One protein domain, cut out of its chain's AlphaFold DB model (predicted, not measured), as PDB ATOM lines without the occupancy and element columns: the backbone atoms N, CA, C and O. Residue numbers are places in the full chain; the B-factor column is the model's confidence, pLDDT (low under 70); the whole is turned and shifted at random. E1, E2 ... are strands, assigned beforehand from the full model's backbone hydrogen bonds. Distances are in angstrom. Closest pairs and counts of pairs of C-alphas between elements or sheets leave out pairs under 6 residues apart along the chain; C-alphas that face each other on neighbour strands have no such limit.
ATOM      1  N   LEU A  39      28.050 -52.371   2.655       97.44
ATOM      2  CA  LEU A  39      27.535 -51.601   1.534       97.44
ATOM      3  C   LEU A  39      27.715 -52.413   0.251       97.44
ATOM      4  O   LEU A  39      28.821 -52.846  -0.070       97.44
ATOM      5  N   THR A  40      26.622 -52.647  -0.471       97.19
ATOM      6  CA  THR A  40      26.652 -53.260  -1.805       97.19
ATOM      7  C   THR A  40      26.470 -52.172  -2.847       97.19
ATOM      8  O   THR A  40      25.456 -51.477  -2.834       97.19
ATOM      9  N   LEU A  41      27.460 -52.021  -3.722       95.00
ATOM     10  CA  LEU A  41      27.479 -51.029  -4.786       95.00
ATOM     11  C   LEU A  41      27.373 -51.739  -6.129       95.00
ATOM     12  O   LEU A  41      28.157 -52.640  -6.426       95.00
ATOM     13  N   ASP A  42      26.406 -51.323  -6.935       93.12
ATOM     14  CA  ASP A  42      26.349 -51.678  -8.346       93.12
ATOM     15  C   ASP A  42      26.919 -50.513  -9.152       93.12
ATOM     16  O   ASP A  42      26.372 -49.414  -9.127       93.12
ATOM     17  N   ILE A  43      28.033 -50.758  -9.836       90.31
ATOM     18  CA  ILE A  43      28.788 -49.750 -10.598       90.31
ATOM     19  C   ILE A  43      28.573 -49.902 -12.111       90.31
ATOM     20  O   ILE A  43      29.446 -49.616 -12.934       90.31
ATOM     21  N   SER A  44      27.411 -50.424 -12.494       87.25
ATOM     22  CA  SER A  44      27.041 -50.675 -13.885       87.25
ATOM     23  C   SER A  44      27.101 -49.415 -14.746       87.25
ATOM     24  O   SER A  44      26.264 -48.523 -14.634       87.25
ATOM     25  N   GLY A  45      28.050 -49.386 -15.683       80.62
ATOM     26  CA  GLY A  45      28.250 -48.253 -16.592       80.62
ATOM     27  C   GLY A  45      29.111 -47.125 -16.020       80.62
ATOM     28  O   GLY A  45      29.374 -46.158 -16.738       80.62
ATOM     29  N   ASP A  46      29.596 -47.266 -14.786       81.00
ATOM     30  CA  ASP A  46      30.479 -46.293 -14.157       81.00
ATOM     31  C   ASP A  46      31.946 -46.541 -14.529       81.00
ATOM     32  O   ASP A  46      32.419 -47.670 -14.680       81.00
ATOM     33  N   ILE A  47      32.695 -45.445 -14.654       81.25
ATOM     34  CA  ILE A  47      34.162 -45.451 -14.798       81.25
ATOM     35  C   ILE A  47      34.875 -45.159 -13.469       81.25
ATOM     36  O   ILE A  47      36.103 -45.156 -13.405       81.25
ATOM     37  N   GLY A  48      34.102 -44.904 -12.414       90.06
ATOM     38  CA  GLY A  48      34.565 -44.659 -11.056       90.06
ATOM     39  C   GLY A  48      33.407 -44.245 -10.151       90.06
ATOM     40  O   GLY A  48      32.443 -43.639 -10.619       90.06
ATOM     41  N   TYR A  49      33.517 -44.547  -8.861       95.50
ATOM     42  CA  TYR A  49      32.489 -44.281  -7.858       95.50
ATOM     43  C   TYR A  49      33.092 -43.565  -6.650       95.50
ATOM     44  O   TYR A  49      34.083 -44.032  -6.093       95.50
ATOM     45  N   ASN A  50      32.506 -42.445  -6.225       96.88
ATOM     46  CA  ASN A  50      32.908 -41.760  -4.994       96.88
ATOM     47  C   ASN A  50      31.999 -42.210  -3.859       96.88
ATOM     48  O   ASN A  50      30.795 -41.994  -3.949       96.88
ATOM     49  N   LEU A  51      32.577 -42.787  -2.804       97.25
ATOM     50  CA  LEU A  51      31.826 -43.087  -1.588       97.25
ATOM     51  C   LEU A  51      31.346 -41.772  -0.975       97.25
ATOM     52  O   LEU A  51      32.159 -40.880  -0.722       97.25
ATOM     53  N   ASP A  52      30.043 -41.660  -0.735       96.00
ATOM     54  CA  ASP A  52      29.454 -40.443  -0.191       96.00
ATOM     55  C   ASP A  52      30.002 -40.117   1.204       96.00
ATOM     56  O   ASP A  52      30.022 -40.964   2.099       96.00
ATOM     57  N   ASP A  53      30.400 -38.856   1.390       95.00
ATOM     58  CA  ASP A  53      30.755 -38.255   2.676       95.00
ATOM     59  C   ASP A  53      30.040 -36.926   2.954       95.00
ATOM     60  O   ASP A  53      30.402 -36.196   3.886       95.00
ATOM     61  N   THR A  54      29.004 -36.624   2.171       93.69
ATOM     62  CA  THR A  54      28.271 -35.358   2.222       93.69
ATOM     63  C   THR A  54      26.850 -35.496   2.752       93.69
ATOM     64  O   THR A  54      26.274 -34.491   3.180       93.69
ATOM     65  N   SER A  55      26.277 -36.707   2.775       91.81
ATOM     66  CA  SER A  55      24.955 -36.916   3.367       91.81
ATOM     67  C   SER A  55      24.934 -36.567   4.855       91.81
ATOM     68  O   SER A  55      25.891 -36.777   5.602       91.81
ATOM     69  N   LEU A  56      23.791 -36.039   5.295       89.25
ATOM     70  CA  LEU A  56      23.500 -35.749   6.702       89.25
ATOM     71  C   LEU A  56      22.889 -36.965   7.419       89.25
ATOM     72  O   LEU A  56      22.210 -36.813   8.429       89.25
ATOM     73  N   THR A  57      23.050 -38.162   6.854       90.31
ATOM     74  CA  THR A  57      22.547 -39.416   7.413       90.31
ATOM     75  C   THR A  57      23.738 -40.301   7.733       90.31
ATOM     76  O   THR A  57      24.597 -40.518   6.885       90.31
ATOM     77  N   TYR A  58      23.790 -40.780   8.971       92.44
ATOM     78  CA  TYR A  58      24.841 -41.667   9.443       92.44
ATOM     79  C   TYR A  58      24.312 -43.104   9.548       92.44
ATOM     80  O   TYR A  58      23.151 -43.285   9.917       92.44
ATOM     81  N   PRO A  59      25.132 -44.120   9.233       95.50
ATOM     82  CA  PRO A  59      26.481 -44.031   8.667       95.50
ATOM     83  C   PRO A  59      26.483 -43.492   7.223       95.50
ATOM     84  O   PRO A  59      25.587 -43.778   6.433       95.50
ATOM     85  N   GLN A  60      27.530 -42.756   6.867       96.88
ATOM     86  CA  GLN A  60      27.848 -42.429   5.477       96.88
ATOM     87  C   GLN A  60      28.461 -43.653   4.779       96.88
ATOM     88  O   GLN A  60      28.982 -44.560   5.435       96.88
ATOM     89  N   GLU A  61      28.458 -43.683   3.447       97.31
ATOM     90  CA  GLU A  61      28.899 -44.852   2.676       97.31
ATOM     91  C   GLU A  61      30.328 -45.292   3.012       97.31
ATOM     92  O   GLU A  61      30.564 -46.478   3.259       97.31
ATOM     93  N   TRP A  62      31.264 -44.339   3.122       97.50
ATOM     94  CA  TRP A  62      32.668 -44.619   3.462       97.50
ATOM     95  C   TRP A  62      32.857 -45.230   4.857       97.50
ATOM     96  O   TRP A  62      33.924 -45.761   5.157       97.50
ATOM     97  N   GLN A  63      31.849 -45.153   5.729       97.75
ATOM     98  CA  GLN A  63      31.912 -45.677   7.093       97.75
ATOM     99  C   GLN A  63      31.531 -47.160   7.173       97.75
ATOM    100  O   GLN A  63      31.612 -47.739   8.254       97.75
ATOM    101  N   ASN A  64      31.154 -47.795   6.060       97.69
ATOM    102  CA  ASN A  64      30.899 -49.233   6.014       97.69
ATOM    103  C   ASN A  64      32.214 -50.012   5.898       97.69
ATOM    104  O   ASN A  64      33.001 -49.810   4.973       97.69
ATOM    105  N   GLY A  65      32.454 -50.923   6.846       96.56
ATOM    106  CA  GLY A  65      33.676 -51.729   6.891       96.56
ATOM    107  C   GLY A  65      33.762 -52.811   5.812       96.56
ATOM    108  O   GLY A  65      34.857 -53.297   5.519       96.56
ATOM    109  N   ILE A  66      32.638 -53.195   5.205       98.25
ATOM    110  CA  ILE A  66      32.573 -54.183   4.129       98.25
ATOM    111  C   ILE A  66      31.968 -53.521   2.894       98.25
ATOM    112  O   ILE A  66      30.851 -53.010   2.932       98.25
ATOM    113  N   LEU A  67      32.707 -53.565   1.792       98.19
ATOM    114  CA  LEU A  67      32.278 -53.060   0.496       98.19
ATOM    115  C   LEU A  67      32.165 -54.246  -0.462       98.19
ATOM    116  O   LEU A  67      33.147 -54.954  -0.684       98.19
ATOM    117  N   ILE A  68      30.975 -54.469  -1.013       97.81
ATOM    118  CA  ILE A  68      30.729 -55.486  -2.037       97.81
ATOM    119  C   ILE A  68      30.437 -54.767  -3.338       97.81
ATOM    120  O   ILE A  68      29.455 -54.032  -3.435       97.81
ATOM    121  N   ILE A  69      31.300 -54.965  -4.324       96.19
ATOM    122  CA  ILE A  69      31.174 -54.318  -5.622       96.19
ATOM    123  C   ILE A  69      30.621 -55.323  -6.614       96.19
ATOM    124  O   ILE A  69      31.176 -56.406  -6.778       96.19
ATOM    125  N   THR A  70      29.532 -54.940  -7.261       94.56
ATOM    126  CA  THR A  70      28.792 -55.746  -8.229       94.56
ATOM    127  C   THR A  70      28.681 -54.998  -9.551       94.56
ATOM    128  O   THR A  70      28.872 -53.782  -9.619       94.56
ATOM    129  N   ASN A  71      28.387 -55.735 -10.615       90.94
ATOM    130  CA  ASN A  71      28.089 -55.173 -11.925       90.94
ATOM    131  C   ASN A  71      26.920 -55.951 -12.533       90.94
ATOM    132  O   ASN A  71      27.074 -57.113 -12.905       90.94
ATOM    133  N   THR A  72      25.747 -55.328 -12.622       88.69
ATOM    134  CA  THR A  72      24.568 -55.907 -13.294       88.69
ATOM    135  C   THR A  72      24.488 -55.554 -14.785       88.69
ATOM    136  O   THR A  72      23.687 -56.129 -15.526       88.69
ATOM    137  N   GLY A  73      25.316 -54.611 -15.233       82.31
ATOM    138  CA  GLY A  73      25.374 -54.091 -16.586       82.31
ATOM    139  C   GLY A  73      26.258 -54.910 -17.522       82.31
ATOM    140  O   GLY A  73      26.575 -56.078 -17.302       82.31
ATOM    141  N   THR A  74      26.665 -54.286 -18.628       78.81
ATOM    142  CA  THR A  74      27.617 -54.923 -19.550       78.81
ATOM    143  C   THR A  74      28.988 -55.012 -18.885       78.81
ATOM    144  O   THR A  74      29.364 -54.121 -18.125       78.81
ATOM    145  N   ALA A  75      29.745 -56.074 -19.168       70.44
ATOM    146  CA  ALA A  75      31.112 -56.195 -18.677       70.44
ATOM    147  C   ALA A  75      31.940 -54.973 -19.114       70.44
ATOM    148  O   ALA A  75      32.106 -54.724 -20.310       70.44
ATOM    149  N   ASN A  76      32.434 -54.203 -18.145       75.12
ATOM    150  CA  ASN A  76      33.497 -53.238 -18.391       75.12
ATOM    151  C   ASN A  76      34.812 -54.023 -18.541       75.12
ATOM    152  O   ASN A  76      34.941 -55.111 -18.001       75.12
ATOM    153  N   THR A  77      35.763 -53.523 -19.323       77.94
ATOM    154  CA  THR A  77      37.076 -54.168 -19.517       77.94
ATOM    155  C   THR A  77      38.209 -53.378 -18.869       77.94
ATOM    156  O   THR A  77      39.367 -53.783 -18.945       77.94
ATOM    157  N   ALA A  78      37.900 -52.211 -18.303       86.38
ATOM    158  CA  ALA A  78      38.855 -51.328 -17.657       86.38
ATOM    159  C   ALA A  78      38.748 -51.425 -16.132       86.38
ATOM    160  O   ALA A  78      37.677 -51.676 -15.591       86.38
ATOM    161  N   LEU A  79      39.873 -51.171 -15.463       90.31
ATOM    162  CA  LEU A  79      39.936 -50.941 -14.023       90.31
ATOM    163  C   LEU A  79      38.968 -49.816 -13.629       90.31
ATOM    164  O   LEU A  79      38.980 -48.761 -14.267       90.31
ATOM    165  N   VAL A  80      38.177 -50.028 -12.576       93.69
ATOM    166  CA  VAL A  80      37.257 -49.011 -12.045       93.69
ATOM    167  C   VAL A  80      37.676 -48.610 -10.640       93.69
ATOM    168  O   VAL A  80      37.954 -49.456  -9.787       93.69
ATOM    169  N   ASP A  81      37.707 -47.304 -10.403       95.88
ATOM    170  CA  ASP A  81      38.037 -46.739  -9.102       95.88
ATOM    171  C   ASP A  81      36.813 -46.734  -8.175       95.88
ATOM    172  O   ASP A  81      35.758 -46.211  -8.526       95.88
ATOM    173  N   VAL A  82      36.984 -47.217  -6.947       97.31
ATOM    174  CA  VAL A  82      36.118 -46.866  -5.815       97.31
ATOM    175  C   VAL A  82      36.914 -45.918  -4.924       97.31
ATOM    176  O   VAL A  82      37.997 -46.249  -4.433       97.31
ATOM    177  N   LEU A  83      36.403 -44.702  -4.766       98.00
ATOM    178  CA  LEU A  83      37.121 -43.576  -4.193       98.00
ATOM    179  C   LEU A  83      36.658 -43.320  -2.763       98.00
ATOM    180  O   LEU A  83      35.524 -42.919  -2.507       98.00
ATOM    181  N   VAL A  84      37.579 -43.529  -1.827       98.19
ATOM    182  CA  VAL A  84      37.455 -43.093  -0.438       98.19
ATOM    183  C   VAL A  84      37.744 -41.584  -0.382       98.19
ATOM    184  O   VAL A  84      38.760 -41.151  -0.933       98.19
ATOM    185  N   PRO A  85      36.923 -40.765   0.294       98.12
ATOM    186  CA  PRO A  85      37.204 -39.340   0.416       98.12
ATOM    187  C   PRO A  85      38.553 -39.072   1.098       98.12
ATOM    188  O   PRO A  85      38.976 -39.794   2.012       98.12
ATOM    189  N   ASP A  86      39.237 -38.014   0.665       97.94
ATOM    190  CA  ASP A  86      40.529 -37.628   1.235       97.94
ATOM    191  C   ASP A  86      40.392 -37.289   2.734       97.94
ATOM    192  O   ASP A  86      39.385 -36.762   3.209       97.94
ATOM    193  N   GLY A  87      41.415 -37.624   3.521       97.62
ATOM    194  CA  GLY A  87      41.435 -37.414   4.972       97.62
ATOM    195  C   GLY A  87      40.638 -38.436   5.797       97.62
ATOM    196  O   GLY A  87      40.856 -38.516   7.009       97.62
ATOM    197  N   LYS A  88      39.776 -39.260   5.183       97.19
ATOM    198  CA  LYS A  88      39.007 -40.297   5.893       97.19
ATOM    199  C   LYS A  88      39.851 -41.549   6.126       97.19
ATOM    200  O   LYS A  88      40.476 -42.083   5.206       97.19
ATOM    201  N   LYS A  89      39.857 -42.037   7.368       97.19
ATOM    202  CA  LYS A  89      40.601 -43.232   7.788       97.19
ATOM    203  C   LYS A  89      39.630 -44.342   8.133       97.19
ATOM    204  O   LYS A  89      38.751 -44.133   8.961       97.19
ATOM    205  N   MET A  90      39.815 -45.504   7.521       97.00
ATOM    206  CA  MET A  90      38.893 -46.623   7.684       97.00
ATOM    207  C   MET A  90      39.558 -47.945   7.298       97.00
ATOM    208  O   MET A  90      40.462 -47.955   6.461       97.00
ATOM    209  N   LYS A  91      39.137 -49.051   7.916       97.38
ATOM    210  CA  LYS A  91      39.501 -50.409   7.484       97.38
ATOM    211  C   LYS A  91      38.392 -50.957   6.599       97.38
ATOM    212  O   LYS A  91      37.231 -50.837   6.958       97.38
ATOM    213  N   TYR A  92      38.767 -51.595   5.501       98.00
ATOM    214  CA  TYR A  92      37.826 -52.168   4.552       98.00
ATOM    215  C   TYR A  92      38.123 -53.642   4.312       98.00
ATOM    216  O   TYR A  92      39.281 -54.046   4.183       98.00
ATOM    217  N   THR A  93      37.059 -54.421   4.186       98.12
ATOM    218  CA  THR A  93      37.046 -55.673   3.434       98.12
ATOM    219  C   THR A  93      36.360 -55.381   2.106       98.12
ATOM    220  O   THR A  93      35.168 -55.092   2.093       98.12
ATOM    221  N   LEU A  94      37.111 -55.415   1.007       98.06
ATOM    222  CA  LEU A  94      36.556 -55.236  -0.334       98.06
ATOM    223  C   LEU A  94      36.346 -56.606  -0.972       98.06
ATOM    224  O   LEU A  94      37.304 -57.372  -1.097       98.06
ATOM    225  N   VAL A  95      35.112 -56.883  -1.376       98.06
ATOM    226  CA  VAL A  95      34.720 -58.037  -2.186       98.06
ATOM    227  C   VAL A  95      34.472 -57.528  -3.602       98.06
ATOM    228  O   VAL A  95      33.557 -56.735  -3.817       98.06
ATOM    229  N   ASN A  96      35.294 -57.960  -4.557       96.44
ATOM    230  CA  ASN A  96      35.020 -57.725  -5.970       96.44
ATOM    231  C   ASN A  96      34.197 -58.906  -6.508       96.44
ATOM    232  O   ASN A  96      34.741 -59.991  -6.703       96.44
ATOM    233  N   ASP A  97      32.897 -58.688  -6.702       95.12
ATOM    234  CA  ASP A  97      31.921 -59.652  -7.224       95.12
ATOM    235  C   ASP A  97      31.307 -59.123  -8.534       95.12
ATOM    236  O   ASP A  97      30.092 -59.063  -8.724       95.12
ATOM    237  N   THR A  98      32.166 -58.648  -9.441       91.62
ATOM    238  CA  THR A  98      31.738 -58.037 -10.710       91.62
ATOM    239  C   THR A  98      31.524 -59.056 -11.832       91.62
ATOM    240  O   THR A  98      31.149 -58.672 -12.942       91.62
ATOM    241  N   GLY A  99      31.706 -60.353 -11.560       84.56
ATOM    242  CA  GLY A  99      31.289 -61.441 -12.447       84.56
ATOM    243  C   GLY A  99      32.154 -61.574 -13.702       84.56
ATOM    244  O   GLY A  99      31.633 -61.743 -14.802       84.56
ATOM    245  N   SER A 100      33.476 -61.519 -13.537       68.06
ATOM    246  CA  SER A 100      34.503 -61.617 -14.591       68.06
ATOM    247  C   SER A 100      34.603 -60.408 -15.515       68.06
ATOM    248  O   SER A 100      35.035 -60.531 -16.662       68.06
ATOM    249  N   ALA A 101      34.221 -59.235 -15.013       70.56
ATOM    250  CA  ALA A 101      34.244 -58.009 -15.787       70.56
ATOM    251  C   ALA A 101      35.601 -57.282 -15.644       70.56
ATOM    252  O   ALA A 101      36.296 -57.093 -16.641       70.56
ATOM    253  N   PHE A 102      36.027 -56.916 -14.429       89.38
ATOM    254  CA  PHE A 102      37.207 -56.060 -14.246       89.38
ATOM    255  C   PHE A 102      37.709 -56.008 -12.794       89.38
ATOM    256  O   PHE A 102      37.022 -56.375 -11.841       89.38
ATOM    257  N   ASP A 103      38.936 -55.519 -12.627       93.81
ATOM    258  CA  ASP A 103      39.513 -55.213 -11.320       93.81
ATOM    259  C   ASP A 103      38.867 -53.954 -10.712       93.81
ATOM    260  O   ASP A 103      38.560 -52.990 -11.419       93.81
ATOM    261  N   ILE A 104      38.751 -53.919  -9.382       95.88
ATOM    262  CA  ILE A 104      38.383 -52.713  -8.632       95.88
ATOM    263  C   ILE A 104      39.610 -52.136  -7.957       95.88
ATOM    264  O   ILE A 104      40.272 -52.821  -7.177       95.88
ATOM    265  N   GLN A 105      39.877 -50.853  -8.172       97.06
ATOM    266  CA  GLN A 105      40.871 -50.130  -7.398       97.06
ATOM    267  C   GLN A 105      40.205 -49.341  -6.273       97.06
ATOM    268  O   GLN A 105      39.582 -48.310  -6.508       97.06
ATOM    269  N   LEU A 106      40.384 -49.787  -5.026       98.12
ATOM    270  CA  LEU A 106      40.044 -48.952  -3.873       98.12
ATOM    271  C   LEU A 106      41.213 -48.012  -3.591       98.12
ATOM    272  O   LEU A 106      42.305 -48.463  -3.227       98.12
ATOM    273  N   ARG A 107      40.991 -46.709  -3.745       98.19
ATOM    274  CA  ARG A 107      41.979 -45.658  -3.466       98.19
ATOM    275  C   ARG A 107      41.308 -44.440  -2.846       98.19
ATOM    276  O   ARG A 107      40.091 -44.327  -2.849       98.19
ATOM    277  N   THR A 108      42.093 -43.532  -2.291       98.31
ATOM    278  CA  THR A 108      41.583 -42.200  -1.939       98.31
ATOM    279  C   THR A 108      41.439 -41.343  -3.198       98.31
ATOM    280  O   THR A 108      42.130 -41.604  -4.183       98.31
ATOM    281  N   VAL A 109      40.593 -40.308  -3.177       97.50
ATOM    282  CA  VAL A 109      40.361 -39.406  -4.327       97.50
ATOM    283  C   VAL A 109      41.676 -38.922  -4.951       97.50
ATOM    284  O   VAL A 109      41.861 -39.041  -6.168       97.50
ATOM    285  N   SER A 110      42.622 -38.461  -4.130       97.00
ATOM    286  CA  SER A 110      43.887 -37.885  -4.612       97.00
ATOM    287  C   SER A 110      45.099 -38.817  -4.502       97.00
ATOM    288  O   SER A 110      46.188 -38.458  -4.952       97.00
ATOM    289  N   GLY A 111      44.956 -39.990  -3.884       97.31
ATOM    290  CA  GLY A 111      46.084 -40.860  -3.560       97.31
ATOM    291  C   GLY A 111      46.124 -42.182  -4.310       97.31
ATOM    292  O   GLY A 111      45.380 -42.438  -5.258       97.31
ATOM    293  N   THR A 112      47.041 -43.035  -3.858       98.19
ATOM    294  CA  THR A 112      47.235 -44.389  -4.385       98.19
ATOM    295  C   THR A 112      46.351 -45.398  -3.656       98.19
ATOM    296  O   THR A 112      45.843 -45.138  -2.561       98.19
ATOM    297  N   GLY A 113      46.171 -46.571  -4.257       97.56
ATOM    298  CA  GLY A 113      45.362 -47.618  -3.659       97.56
ATOM    299  C   GLY A 113      45.667 -49.007  -4.179       97.56
ATOM    300  O   GLY A 113      46.709 -49.252  -4.786       97.56
ATOM    301  N   VAL A 114      44.743 -49.923  -3.927       98.06
ATOM    302  CA  VAL A 114      44.941 -51.358  -4.127       98.06
ATOM    303  C   VAL A 114      43.980 -51.857  -5.195       98.06
ATOM    304  O   VAL A 114      42.775 -51.687  -5.045       98.06
ATOM    305  N   SER A 115      44.522 -52.499  -6.234       97.50
ATOM    306  CA  SER A 115      43.724 -53.255  -7.206       97.50
ATOM    307  C   SER A 115      43.299 -54.588  -6.600       97.50
ATOM    308  O   SER A 115      44.136 -55.338  -6.080       97.50
ATOM    309  N   VAL A 116      42.006 -54.873  -6.658       96.81
ATOM    310  CA  VAL A 116      41.376 -56.113  -6.217       96.81
ATOM    311  C   VAL A 116      40.818 -56.804  -7.454       96.81
ATOM    312  O   VAL A 116      39.843 -56.313  -8.029       96.81
ATOM    313  N   PRO A 117      41.424 -57.926  -7.877       95.50
ATOM    314  CA  PRO A 117      40.927 -58.689  -9.012       95.50
ATOM    315  C   PRO A 117      39.502 -59.184  -8.794       95.50
ATOM    316  O   PRO A 117      39.085 -59.390  -7.651       95.50
ATOM    317  N   ASP A 118      38.772 -59.407  -9.882       94.25
ATOM    318  CA  ASP A 118      37.449 -60.033  -9.816       94.25
ATOM    319  C   ASP A 118      37.485 -61.376  -9.065       94.25
ATOM    320  O   ASP A 118      38.480 -62.110  -9.088       94.25
ATOM    321  N   GLY A 119      36.414 -61.656  -8.323       94.81
ATOM    322  CA  GLY A 119      36.274 -62.834  -7.472       94.81
ATOM    323  C   GLY A 119      37.189 -62.849  -6.241       94.81
ATOM    324  O   GLY A 119      37.238 -63.852  -5.526       94.81
ATOM    325  N   SER A 120      37.939 -61.773  -5.982       96.38
ATOM    326  CA  SER A 120      38.865 -61.685  -4.848       96.38
ATOM    327  C   SER A 120      38.300 -60.866  -3.689       96.38
ATOM    328  O   SER A 120      37.508 -59.940  -3.863       96.38
ATOM    329  N   ILE A 121      38.779 -61.189  -2.483       97.62
ATOM    330  CA  ILE A 121      38.445 -60.479  -1.245       97.62
ATOM    331  C   ILE A 121      39.729 -60.015  -0.573       97.62
ATOM    332  O   ILE A 121      40.518 -60.850  -0.123       97.62
ATOM    333  N   TYR A 122      39.940 -58.701  -0.470       98.06
ATOM    334  CA  TYR A 122      41.116 -58.122   0.187       98.06
ATOM    335  C   TYR A 122      40.735 -57.305   1.423       98.06
ATOM    336  O   TYR A 122      39.791 -56.519   1.408       98.06
ATOM    337  N   GLN A 123      41.544 -57.444   2.477       98.00
ATOM    338  CA  GLN A 123      41.524 -56.548   3.629       98.00
ATOM    339  C   GLN A 123      42.537 -55.420   3.437       98.00
ATOM    340  O   GLN A 123      43.681 -55.640   3.032       98.00
ATOM    341  N   MET A 124      42.115 -54.198   3.732       97.69
ATOM    342  CA  MET A 124      42.902 -52.991   3.515       97.69
ATOM    343  C   MET A 124      42.520 -51.889   4.498       97.69
ATOM    344  O   MET A 124      41.551 -52.005   5.246       97.69
ATOM    345  N   PHE A 125      43.295 -50.812   4.520       97.88
ATOM    346  CA  PHE A 125      42.960 -49.615   5.280       97.88
ATOM    347  C   PHE A 125      43.333 -48.347   4.513       97.88
ATOM    348  O   PHE A 125      44.359 -48.304   3.834       97.88
ATOM    349  N   SER A 126      42.509 -47.310   4.653       98.12
ATOM    350  CA  SER A 126      42.848 -45.935   4.283       98.12
ATOM    351  C   SER A 126      43.554 -45.256   5.453       98.12
ATOM    352  O   SER A 126      43.039 -45.248   6.576       98.12
ATOM    353  N   ASP A 127      44.716 -44.649   5.202       97.50
ATOM    354  CA  ASP A 127      45.398 -43.787   6.177       97.50
ATOM    355  C   ASP A 127      44.976 -42.308   6.081       97.50
ATOM    356  O   ASP A 127      45.522 -41.468   6.801       97.50
ATOM    357  N   GLY A 128      43.985 -42.002   5.234       97.06
ATOM    358  CA  GLY A 128      43.531 -40.649   4.911       97.06
ATOM    359  C   GLY A 128      44.284 -40.010   3.742       97.06
ATOM    360  O   GLY A 128      43.963 -38.892   3.354       97.06
ATOM    361  N   THR A 129      45.281 -40.687   3.173       98.25
ATOM    362  CA  THR A 129      46.015 -40.227   1.986       98.25
ATOM    363  C   THR A 129      46.154 -41.321   0.943       98.25
ATOM    364  O   THR A 129      46.056 -41.011  -0.230       98.25
ATOM    365  N   ASN A 130      46.369 -42.577   1.328       98.38
ATOM    366  CA  ASN A 130      46.422 -43.731   0.438       98.38
ATOM    367  C   ASN A 130      45.680 -44.913   1.064       98.38
ATOM    368  O   ASN A 130      45.585 -45.036   2.289       98.38
ATOM    369  N   VAL A 131      45.246 -45.840   0.217       98.50
ATOM    370  CA  VAL A 131      44.744 -47.148   0.642       98.50
ATOM    371  C   VAL A 131      45.870 -48.174   0.550       98.50
ATOM    372  O   VAL A 131      46.591 -48.240  -0.444       98.50
ATOM    373  N   ARG A 132      46.040 -48.987   1.597       98.25
ATOM    374  CA  ARG A 132      47.058 -50.045   1.646       98.25
ATOM    375  C   ARG A 132      46.455 -51.380   2.037       98.25
ATOM    376  O   ARG A 132      45.613 -51.454   2.929       98.25
ATOM    377  N   ARG A 133      46.937 -52.442   1.395       97.00
ATOM    378  CA  ARG A 133      46.563 -53.820   1.716       97.00
ATOM    379  C   ARG A 133      47.141 -54.216   3.075       97.00
ATOM    380  O   ARG A 133      48.278 -53.874   3.388       97.00
ATOM    381  N   ILE A 134      46.355 -54.950   3.853       95.00
ATOM    382  CA  ILE A 134      46.817 -55.644   5.054       95.00
ATOM    383  C   ILE A 134      47.323 -57.017   4.591       95.00
ATOM    384  O   ILE A 134      46.574 -57.775   3.973       95.00
TER     385      ILE A 134
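This is residues 39 to 134 of the 135 residues of an uncharacterized protein of Chloroflexi bacterium (UniProt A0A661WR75). Two sheets lie face to face as a sandwich, the five-stranded, strongly twisted sheet E1 E3 E5 E8 E9 over the four-stranded sheet E2 E4 E6 E7, with their strands nearly in line. From E1 to E6 the chain winds in stacked turns, crossing from one sheet to the other at each link, and the hairpins E6 and E7, then E8 and E9, complete the two layers. The printed part has 96 residues with no named helix and nine named strands, E1 to E9 in chain order; both sheets are mixed, and the class is all strand, though under half of the residues, 45 of 96, are in named strands. The whole is compact, with a radius of gyration of the C-alphas of 12.2 A and spans of 32 by 29 by 21 A.

In the larger sheet, E5, residues 89 to 97, is antiparallel to E8, residues 121 to 127, at 156 degrees, with N 92 and O 124 2.8 A apart. On the other side of E5 is E3, residues 66 to 70, parallel at 34 degrees, with N 95 and O 67 at 2.8 A. E1, residues 39 to 42, is an edge strand parallel to E3, with N 41 and O 68 at 2.8 A. E9, residues 131 to 133, is the other edge strand and forms a hairpin with E8, with N 125 and O 132 at 2.9 A. In the second sheet, E4, residues 80 to 84, is parallel to E6, residues 104 to 108, with N 84 and O 107 at 2.8 A. E2, residues 48 to 50, is an edge strand parallel to E4, with N 49 and O 81 at 2.8 A. E7, residues 113 to 116, is the other edge strand and forms an antiparallel hairpin with E6, with N 116 and O 104 at 2.7 A. The parts of this sandwich, two sheets face to face, that face each other are 8.4 A centre to centre. The closest C-alphas of E7 and E9, those of Gly 113 and Val 131, are 4.4 A apart, while E1 and E2 are apart.

E1 begins at C-alpha 39, (27.535, -51.601, 1.534). E5, the longest strand, runs 23.9 A from (40.601, -43.232, 7.788) to (31.921, -59.652, -7.224), and E8 measures 19.5 A. E9 ends at C-alpha 133, (46.563, -53.820, 1.716).

The C-alphas farthest apart are those of Leu 56 and Ser 100, 35.3 A. The printed part has no cut. The link E2 to E3, residues 51 to 65, is long. The mean pLDDT of the printed part is 93.7, and residue 100 is under 70.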